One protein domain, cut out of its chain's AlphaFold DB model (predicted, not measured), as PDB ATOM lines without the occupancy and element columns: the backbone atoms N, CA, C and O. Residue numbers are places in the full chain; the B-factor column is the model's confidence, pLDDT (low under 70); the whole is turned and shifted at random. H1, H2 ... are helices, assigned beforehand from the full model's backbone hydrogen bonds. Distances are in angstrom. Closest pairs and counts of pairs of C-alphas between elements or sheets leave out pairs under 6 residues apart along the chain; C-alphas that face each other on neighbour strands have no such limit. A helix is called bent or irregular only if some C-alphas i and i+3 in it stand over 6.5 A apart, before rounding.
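This is residues 133 to 151, 164 to 184, 203 to 215 and 226 to 244 of the 1080 residues of an uncharacterized protein of Pseudozyma antarctica (strain T-34) (UniProt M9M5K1). Four helices stand side by side in an up-and-down bundle, each running against the one before it in the chain; seen along the bundle they go round in the order H1, H2, H3, H4, with H4 back beside H1. H1 and H4 are the longest helices, with 19 residues each, H3 is the shortest, and the stretches that join the helices are largely cut out. The printed part has 72 residues with four named helices, in the order H1, H2, H3, H4 along the chain, and no named strand; the class is all helix. The whole is compact, with a radius of gyration of the C-alphas of 11.4 A, and spans 35 by 25 by 20 A.

H1 is residues 133 to 151, 27.1 A from first to last C-alpha, and begins at C-alpha 133 at (88.324, 228.293, 324.499). H4, residues 226 to 244, is 27.2 A long and ends at C-alpha 244 at (86.228, 226.561, 308.808). H2, residues 165 to 181, is 24.7 A long, with C-alpha 165 at (87.498, 198.618, 327.098). H3 is residues 203 to 215, 18.5 A long. No helix is bent or irregular.

H1 touches H4, where the C-alphas of Gln 134 and Leu 239 are the closest at 6.1 A. These two helices run opposite ways at a shallow tilt of 29 degrees. H1 also touches H2, with the C-alphas of Ala 146 and Leu 171 closest at 6.9 A, at a shallow tilt of 19 degrees, opposite ways. H2 touches H3, the closest C-alphas being those of Ser 177 and Leu 206 at 6.0 A, at a shallow tilt of 26 degrees, opposite ways. H3 touches H4, with the C-alphas of Ser 214 and Leu 229 closest at 6.6 A, at a shallow tilt of 17 degrees, opposite ways. H1 and H3 are apart, and so are H2 and H4. In H1, H3 and H4 every pair of O i and N i+4 is within hydrogen-bond range; in H2 it is 12 of 13.

The two C-alphas farthest apart are those of Gln 151 and Arg 244, 36.7 A. The printed part has three cuts. Residues 152 to 163 are not printed on the link across the cut from H1 to H2, and C-alphas 151 and 164 are 12.7 A apart. Residues 185 to 202 are missing between H2 and H3, with 13.9 A from C-alpha 184 to C-alpha 203. Residues 216 to 225 are missing between H3 and H4, with 11.4 A from C-alpha 215 to C-alpha 226. The mean pLDDT of the printed part is 94.7, and no printed residue is under 70.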
ATOM      1  N   HIS A 133      89.349 228.464 323.468       96.00
ATOM      2  CA  HIS A 133      88.324 228.293 324.499       96.00
ATOM      3  C   HIS A 133      87.369 227.111 324.218       96.00
ATOM      4  O   HIS A 133      86.932 226.409 325.136       96.00
ATOM      5  N   GLN A 134      87.066 226.836 322.943       96.19
ATOM      6  CA  GLN A 134      86.327 225.636 322.530       96.19
ATOM      7  C   GLN A 134      87.124 224.345 322.784       96.19
ATOM      8  O   GLN A 134      86.539 223.366 323.246       96.19
ATOM      9  N   LEU A 135      88.437 224.333 322.525       95.88
ATOM     10  CA  LEU A 135      89.313 223.187 322.810       95.88
ATOM     11  C   LEU A 135      89.435 222.913 324.316       95.88
ATOM     12  O   LEU A 135      89.299 221.764 324.730       95.88
ATOM     13  N   GLU A 136      89.613 223.953 325.133       95.38
ATOM     14  CA  GLU A 136      89.603 223.864 326.601       95.38
ATOM     15  C   GLU A 136      88.270 223.304 327.117       95.38
ATOM     16  O   GLU A 136      88.246 222.355 327.902       95.38
ATOM     17  N   SER A 137      87.152 223.844 326.619       96.69
ATOM     18  CA  SER A 137      85.801 223.401 326.983       96.69
ATOM     19  C   SER A 137      85.538 221.943 326.598       96.69
ATOM     20  O   SER A 137      84.906 221.214 327.361       96.69
ATOM     21  N   LEU A 138      86.032 221.499 325.437       97.25
ATOM     22  CA  LEU A 138      85.967 220.097 325.020       97.25
ATOM     23  C   LEU A 138      86.823 219.210 325.923       97.25
ATOM     24  O   LEU A 138      86.323 218.210 326.430       97.25
ATOM     25  N   GLN A 139      88.079 219.585 326.175       96.19
ATOM     26  CA  GLN A 139      88.978 218.811 327.031       96.19
ATOM     27  C   GLN A 139      88.413 218.652 328.453       96.19
ATOM     28  O   GLN A 139      88.469 217.554 329.000       96.19
ATOM     29  N   ALA A 140      87.818 219.702 329.029       96.12
ATOM     30  CA  ALA A 140      87.171 219.639 330.340       96.12
ATOM     31  C   ALA A 140      85.981 218.659 330.377       96.12
ATOM     32  O   ALA A 140      85.819 217.924 331.350       96.12
ATOM     33  N   ILE A 141      85.170 218.602 329.315       96.69
ATOM     34  CA  ILE A 141      84.044 217.658 329.219       96.69
ATOM     35  C   ILE A 141      84.543 216.223 329.033       96.69
ATOM     36  O   ILE A 141      84.026 215.320 329.683       96.69
ATOM     37  N   VAL A 142      85.560 215.995 328.195       96.75
ATOM     38  CA  VAL A 142      86.116 214.646 327.983       96.75
ATOM     39  C   VAL A 142      86.789 214.114 329.256       96.75
ATOM     40  O   VAL A 142      86.633 212.933 329.551       96.75
ATOM     41  N   HIS A 143      87.433 214.970 330.064       95.25
ATOM     42  CA  HIS A 143      87.873 214.608 331.424       95.25
ATOM     43  C   HIS A 143      86.693 214.250 332.331       95.25
ATOM     44  O   HIS A 143      86.665 213.144 332.856       95.25
ATOM     45  N   SER A 144      85.668 215.105 332.435       96.25
ATOM     46  CA  SER A 144      84.483 214.831 333.270       96.25
ATOM     47  C   SER A 144      83.782 213.509 332.919       96.25
ATOM     48  O   SER A 144      83.295 212.814 333.809       96.25
ATOM     49  N   ILE A 145      83.738 213.157 331.632       95.06
ATOM     50  CA  ILE A 145      83.189 211.891 331.134       95.06
ATOM     51  C   ILE A 145      84.113 210.712 331.487       95.06
ATOM     52  O   ILE A 145      83.632 209.657 331.906       95.06
ATOM     53  N   ALA A 146      85.432 210.872 331.337       94.69
ATOM     54  CA  ALA A 146      86.414 209.842 331.669       94.69
ATOM     55  C   ALA A 146      86.463 209.545 333.178       94.69
ATOM     56  O   ALA A 146      86.489 208.376 333.562       94.69
ATOM     57  N   ASP A 147      86.398 210.576 334.022       94.69
ATOM     58  CA  ASP A 147      86.364 210.447 335.481       94.69
ATOM     59  C   ASP A 147      85.089 209.729 335.947       94.69
ATOM     60  O   ASP A 147      85.159 208.805 336.761       94.69
ATOM     61  N   ALA A 148      83.929 210.087 335.383       93.38
ATOM     62  CA  ALA A 148      82.669 209.394 335.649       93.38
ATOM     63  C   ALA A 148      82.726 207.919 335.209       93.38
ATOM     64  O   ALA A 148      82.327 207.033 335.965       93.38
ATOM     65  N   HIS A 149      83.296 207.629 334.034       91.81
ATOM     66  CA  HIS A 149      83.476 206.250 333.577       91.81
ATOM     67  C   HIS A 149      84.464 205.455 334.450       91.81
ATOM     68  O   HIS A 149      84.255 204.265 334.681       91.81
ATOM     69  N   LEU A 150      85.514 206.087 334.984       90.81
ATOM     70  CA  LEU A 150      86.463 205.441 335.895       90.81
ATOM     71  C   LEU A 150      85.830 205.142 337.268       90.81
ATOM     72  O   LEU A 150      86.098 204.093 337.862       90.81
ATOM     73  N   GLN A 151      84.944 206.015 337.753       91.94
ATOM     74  CA  GLN A 151      84.124 205.764 338.945       91.94
ATOM     75  C   GLN A 151      83.140 204.607 338.705       91.94
ATOM     76  O   GLN A 151      83.085 203.667 339.498       91.94
ATOM     77  N   HIS A 164      83.925 198.537 329.904       85.75
ATOM     78  CA  HIS A 164      83.887 198.645 328.443       85.75
ATOM     79  C   HIS A 164      85.214 199.181 327.876       85.75
ATOM     80  O   HIS A 164      85.356 200.375 327.623       85.75
ATOM     81  N   ALA A 165      86.169 198.283 327.624       86.44
ATOM     82  CA  ALA A 165      87.498 198.618 327.098       86.44
ATOM     83  C   ALA A 165      87.474 199.439 325.789       86.44
ATOM     84  O   ALA A 165      88.352 200.274 325.567       86.44
ATOM     85  N   ASP A 166      86.457 199.252 324.938       89.12
ATOM     86  CA  ASP A 166      86.261 200.068 323.732       89.12
ATOM     87  C   ASP A 166      85.961 201.540 324.055       89.12
ATOM     88  O   ASP A 166      86.423 202.432 323.346       89.12
ATOM     89  N   LEU A 167      85.239 201.815 325.146       92.69
ATOM     90  CA  LEU A 167      84.884 203.171 325.566       92.69
ATOM     91  C   LEU A 167      86.098 203.898 326.158       92.69
ATOM     92  O   LEU A 167      86.355 205.042 325.785       92.69
ATOM     93  N   THR A 168      86.906 203.214 326.980       92.50
ATOM     94  CA  THR A 168      88.216 203.722 327.436       92.50
ATOM     95  C   THR A 168      89.097 204.105 326.245       92.50
ATOM     96  O   THR A 168      89.606 205.222 326.171       92.50
ATOM     97  N   ARG A 169      89.201 203.212 325.253       91.69
ATOM     98  CA  ARG A 169      89.991 203.435 324.039       91.69
ATOM     99  C   ARG A 169      89.491 204.620 323.202       91.69
ATOM    100  O   ARG A 169      90.312 205.334 322.634       91.69
ATOM    101  N   ILE A 170      88.178 204.832 323.099       95.69
ATOM    102  CA  ILE A 170      87.624 205.980 322.364       95.69
ATOM    103  C   ILE A 170      87.969 207.297 323.072       95.69
ATOM    104  O   ILE A 170      88.360 208.248 322.399       95.69
ATOM    105  N   LEU A 171      87.912 207.344 324.408       95.81
ATOM    106  CA  LEU A 171      88.334 208.516 325.185       95.81
ATOM    107  C   LEU A 171      89.834 208.815 324.997       95.81
ATOM    108  O   LEU A 171      90.199 209.965 324.746       95.81
ATOM    109  N   ASP A 172      90.692 207.790 325.014       93.00
ATOM    110  CA  ASP A 172      92.124 207.917 324.692       93.00
ATOM    111  C   ASP A 172      92.356 208.491 323.280       93.00
ATOM    112  O   ASP A 172      93.122 209.443 323.095       93.00
ATOM    113  N   ASP A 173      91.665 207.942 322.274       94.56
ATOM    114  CA  ASP A 173      91.719 208.408 320.885       94.56
ATOM    115  C   ASP A 173      91.194 209.860 320.744       94.56
ATOM    116  O   ASP A 173      91.707 210.631 319.920       94.56
ATOM    117  N   MET A 174      90.226 210.281 321.570       96.94
ATOM    118  CA  MET A 174      89.715 211.659 321.628       96.94
ATOM    119  C   MET A 174      90.728 212.626 322.248       96.94
ATOM    120  O   MET A 174      91.017 213.659 321.639       96.94
ATOM    121  N   PHE A 175      91.339 212.295 323.393       96.12
ATOM    122  CA  PHE A 175      92.415 213.106 323.983       96.12
ATOM    123  C   PHE A 175      93.613 213.247 323.035       96.12
ATOM    124  O   PHE A 175      94.165 214.342 322.876       96.12
ATOM    125  N   ALA A 176      93.997 212.159 322.361       90.38
ATOM    126  CA  ALA A 176      95.056 212.171 321.357       90.38
ATOM    127  C   ALA A 176      94.713 213.050 320.141       90.38
ATOM    128  O   ALA A 176      95.619 213.580 319.497       90.38
ATOM    129  N   SER A 177      93.430 213.218 319.807       95.31
ATOM    130  CA  SER A 177      92.975 214.083 318.707       95.31
ATOM    131  C   SER A 177      92.894 215.556 319.140       95.31
ATOM    132  O   SER A 177      93.463 216.415 318.467       95.31
ATOM    133  N   LEU A 178      92.316 215.853 320.312       96.00
ATOM    134  CA  LEU A 178      92.238 217.210 320.877       96.00
ATOM    135  C   LEU A 178      93.621 217.866 321.030       96.00
ATOM    136  O   LEU A 178      93.809 218.996 320.577       96.00
ATOM    137  N   ARG A 179      94.618 217.149 321.577       90.88
ATOM    138  CA  ARG A 179      95.995 217.671 321.714       90.88
ATOM    139  C   ARG A 179      96.617 218.068 320.373       90.88
ATOM    140  O   ARG A 179      97.250 219.120 320.287       90.88
ATOM    141  N   ARG A 180      96.409 217.265 319.323       91.75
ATOM    142  CA  ARG A 180      96.933 217.542 317.974       91.75
ATOM    143  C   ARG A 180      96.238 218.737 317.322       91.75
ATOM    144  O   ARG A 180      96.923 219.586 316.759       91.75
ATOM    145  N   ILE A 181      94.921 218.896 317.496       94.44
ATOM    146  CA  ILE A 181      94.201 220.110 317.056       94.44
ATOM    147  C   ILE A 181      94.700 221.354 317.822       94.44
ATOM    148  O   ILE A 181      94.830 222.429 317.231       94.44
ATOM    149  N   GLY A 182      95.052 221.213 319.103       92.00
ATOM    150  CA  GLY A 182      95.716 222.250 319.904       92.00
ATOM    151  C   GLY A 182      97.158 222.584 319.484       92.00
ATOM    152  O   GLY A 182      97.728 223.538 319.998       92.00
ATOM    153  N   GLY A 183      97.758 221.840 318.546       88.06
ATOM    154  CA  GLY A 183      99.143 222.040 318.101       88.06
ATOM    155  C   GLY A 183     100.203 221.356 318.975       88.06
ATOM    156  O   GLY A 183     101.397 221.473 318.692       88.06
ATOM    157  N   HIS A 184      99.800 220.596 319.999       79.62
ATOM    158  CA  HIS A 184     100.714 219.816 320.831       79.62
ATOM    159  C   HIS A 184     101.171 218.553 320.088       79.62
ATOM    160  O   HIS A 184     100.665 217.453 320.301       79.62
ATOM    161  N   LEU A 203      90.580 216.746 313.182       96.06
ATOM    162  CA  LEU A 203      89.257 217.323 313.400       96.06
ATOM    163  C   LEU A 203      88.148 216.373 312.914       96.06
ATOM    164  O   LEU A 203      87.218 216.099 313.668       96.06
ATOM    165  N   ASP A 204      88.280 215.799 311.712       95.38
ATOM    166  CA  ASP A 204      87.328 214.800 311.193       95.38
ATOM    167  C   ASP A 204      87.358 213.514 312.037       95.38
ATOM    168  O   ASP A 204      86.323 212.908 312.314       95.38
ATOM    169  N   ARG A 205      88.554 213.114 312.498       95.31
ATOM    170  CA  ARG A 205      88.736 212.001 313.441       95.31
ATOM    171  C   ARG A 205      88.029 212.273 314.768       95.31
ATOM    172  O   ARG A 205      87.378 211.369 315.282       95.31
ATOM    173  N   LEU A 206      88.126 213.490 315.310       97.06
ATOM    174  CA  LEU A 206      87.419 213.868 316.537       97.06
ATOM    175  C   LEU A 206      85.895 213.788 316.360       97.06
ATOM    176  O   LEU A 206      85.232 213.258 317.247       97.06
ATOM    177  N   VAL A 207      85.350 214.239 315.222       97.44
ATOM    178  CA  VAL A 207      83.913 214.099 314.909       97.44
ATOM    179  C   VAL A 207      83.500 212.625 314.910       97.44
ATOM    180  O   VAL A 207      82.620 212.250 315.680       97.44
ATOM    181  N   LEU A 208      84.191 211.762 314.151       96.69
ATOM    182  CA  LEU A 208      83.878 210.324 314.111       96.69
ATOM    183  C   LEU A 208      83.977 209.642 315.484       96.69
ATOM    184  O   LEU A 208      83.194 208.741 315.784       96.69
ATOM    185  N   LEU A 209      84.933 210.050 316.323       97.31
ATOM    186  CA  LEU A 209      85.066 209.525 317.682       97.31
ATOM    187  C   LEU A 209      83.903 209.968 318.576       97.31
ATOM    188  O   LEU A 209      83.366 209.135 319.298       97.31
ATOM    189  N   VAL A 210      83.471 211.230 318.490       97.50
ATOM    190  CA  VAL A 210      82.312 211.755 319.236       97.50
ATOM    191  C   VAL A 210      81.004 211.102 318.771       97.50
ATOM    192  O   VAL A 210      80.184 210.738 319.616       97.50
ATOM    193  N   ASP A 211      80.829 210.862 317.469       96.81
ATOM    194  CA  ASP A 211      79.688 210.111 316.924       96.81
ATOM    195  C   ASP A 211      79.680 208.659 317.429       96.81
ATOM    196  O   ASP A 211      78.651 208.159 317.889       96.81
ATOM    197  N   THR A 212      80.832 207.979 317.390       95.94
ATOM    198  CA  THR A 212      80.974 206.590 317.865       95.94
ATOM    199  C   THR A 212      80.736 206.497 319.375       95.94
ATOM    200  O   THR A 212      80.015 205.614 319.842       95.94
ATOM    201  N   PHE A 213      81.283 207.443 320.142       96.06
ATOM    202  CA  PHE A 213      81.066 207.559 321.581       96.06
ATOM    203  C   PHE A 213      79.579 207.757 321.903       96.06
ATOM    204  O   PHE A 213      79.031 207.052 322.753       96.06
ATOM    205  N   SER A 214      78.904 208.651 321.172       95.62
ATOM    206  CA  SER A 214      77.468 208.926 321.317       95.62
ATOM    207  C   SER A 214      76.603 207.703 320.987       95.62
ATOM    208  O   SER A 214      75.623 207.445 321.678       95.62
ATOM    209  N   GLN A 215      76.973 206.904 319.979       95.12
ATOM    210  CA  GLN A 215      76.261 205.666 319.629       95.12
ATOM    211  C   GLN A 215      76.372 204.588 320.717       95.12
ATOM    212  O   GLN A 215      75.380 203.932 321.026       95.12
ATOM    213  N   ALA A 226      73.681 212.047 329.224       90.25
ATOM    214  CA  ALA A 226      72.973 212.595 328.064       90.25
ATOM    215  C   ALA A 226      73.181 214.118 327.891       90.25
ATOM    216  O   ALA A 226      73.335 214.600 326.767       90.25
ATOM    217  N   SER A 227      73.243 214.881 328.988       94.12
ATOM    218  CA  SER A 227      73.523 216.324 328.944       94.12
ATOM    219  C   SER A 227      74.981 216.639 328.578       94.12
ATOM    220  O   SER A 227      75.238 217.551 327.785       94.12
ATOM    221  N   GLN A 228      75.938 215.850 329.082       94.75
ATOM    222  CA  GLN A 228      77.361 215.988 328.761       94.75
ATOM    223  C   GLN A 228      77.626 215.626 327.290       94.75
ATOM    224  O   GLN A 228      78.316 216.372 326.595       94.75
ATOM    225  N   LEU A 229      76.987 214.569 326.776       95.06
ATOM    226  CA  LEU A 229      77.003 214.169 325.364       95.06
ATOM    227  C   LEU A 229      76.439 215.248 324.435       95.06
ATOM    228  O   LEU A 229      77.045 215.552 323.406       95.06
ATOM    229  N   ALA A 230      75.309 215.865 324.790       95.06
ATOM    230  CA  ALA A 230      74.742 216.964 324.011       95.06
ATOM    231  C   ALA A 230      75.701 218.170 323.953       95.06
ATOM    232  O   ALA A 230      75.903 218.758 322.887       95.06
ATOM    233  N   ARG A 231      76.352 218.505 325.077       97.25
ATOM    234  CA  ARG A 231      77.333 219.599 325.161       97.25
ATOM    235  C   ARG A 231      78.627 219.291 324.392       97.25
ATOM    236  O   ARG A 231      79.141 220.177 323.710       97.25
ATOM    237  N   LEU A 232      79.112 218.050 324.456       97.50
ATOM    238  CA  LEU A 232      80.253 217.537 323.689       97.50
ATOM    239  C   LEU A 232      80.001 217.660 322.178       97.50
ATOM    240  O   LEU A 232      80.808 218.246 321.459       97.50
ATOM    241  N   ASN A 233      78.854 217.169 321.702       97.25
ATOM    242  CA  ASN A 233      78.449 217.271 320.298       97.25
ATOM    243  C   ASN A 233      78.326 218.733 319.837       97.25
ATOM    244  O   ASN A 233      78.843 219.092 318.778       97.25
ATOM    245  N   ALA A 234      77.693 219.597 320.639       97.25
ATOM    246  CA  ALA A 234      77.540 221.014 320.314       97.25
ATOM    247  C   ALA A 234      78.896 221.736 320.187       97.25
ATOM    248  O   ALA A 234      79.112 222.476 319.226       97.25
ATOM    249  N   LEU A 235      79.829 221.494 321.115       97.81
ATOM    250  CA  LEU A 235      81.159 222.110 321.083       97.81
ATOM    251  C   LEU A 235      82.056 221.551 319.972       97.81
ATOM    252  O   LEU A 235      82.793 222.323 319.365       97.81
ATOM    253  N   THR A 236      81.968 220.256 319.651       97.81
ATOM    254  CA  THR A 236      82.717 219.669 318.526       97.81
ATOM    255  C   THR A 236      82.278 220.302 317.205       97.81
ATOM    256  O   THR A 236      83.119 220.754 316.430       97.81
ATOM    257  N   ASN A 237      80.967 220.453 316.981       97.50
ATOM    258  CA  ASN A 237      80.444 221.155 315.805       97.50
ATOM    259  C   ASN A 237      80.838 222.647 315.786       97.50
ATOM    260  O   ASN A 237      81.216 223.172 314.737       97.50
ATOM    261  N   ALA A 238      80.826 223.324 316.938       97.06
ATOM    262  CA  ALA A 238      81.276 224.713 317.042       97.06
ATOM    263  C   ALA A 238      82.782 224.877 316.738       97.06
ATOM    264  O   ALA A 238      83.171 225.854 316.100       97.06
ATOM    265  N   LEU A 239      83.617 223.905 317.128       97.50
ATOM    266  CA  LEU A 239      85.044 223.855 316.794       97.50
ATOM    267  C   LEU A 239      85.278 223.607 315.295       97.50
ATOM    268  O   LEU A 239      86.191 224.202 314.714       97.50
ATOM    269  N   VAL A 240      84.469 222.760 314.648       97.12
ATOM    270  CA  VAL A 240      84.521 222.565 313.186       97.12
ATOM    271  C   VAL A 240      84.233 223.881 312.461       97.12
ATOM    272  O   VAL A 240      85.005 224.289 311.592       97.12
ATOM    273  N   GLU A 241      83.182 224.592 312.869       96.94
ATOM    274  CA  GLU A 241      82.805 225.884 312.287       96.94
ATOM    275  C   GLU A 241      83.861 226.981 312.538       96.94
ATOM    276  O   GLU A 241      84.206 227.724 311.617       96.94
ATOM    277  N   SER A 242      84.463 227.052 313.731       96.12
ATOM    278  CA  SER A 242      85.580 227.976 314.003       96.12
ATOM    279  C   SER A 242      86.796 227.703 313.112       96.12
ATOM    280  O   SER A 242      87.349 228.633 312.523       96.12
ATOM    281  N   ASN A 243      87.200 226.434 312.951       95.75
ATOM    282  CA  ASN A 243      88.300 226.076 312.048       95.75
ATOM    283  C   ASN A 243      87.959 226.411 310.584       95.75
ATOM    284  O   ASN A 243      88.815 226.928 309.865       95.75
ATOM    285  N   ARG A 244      86.707 226.196 310.152       95.88
ATOM    286  CA  ARG A 244      86.228 226.561 308.808       95.88
ATOM    287  C   ARG A 244      86.317 228.069 308.548       95.88
ATOM    288  O   ARG A 244      86.762 228.468 307.473       95.88
TER     289      ARG A 244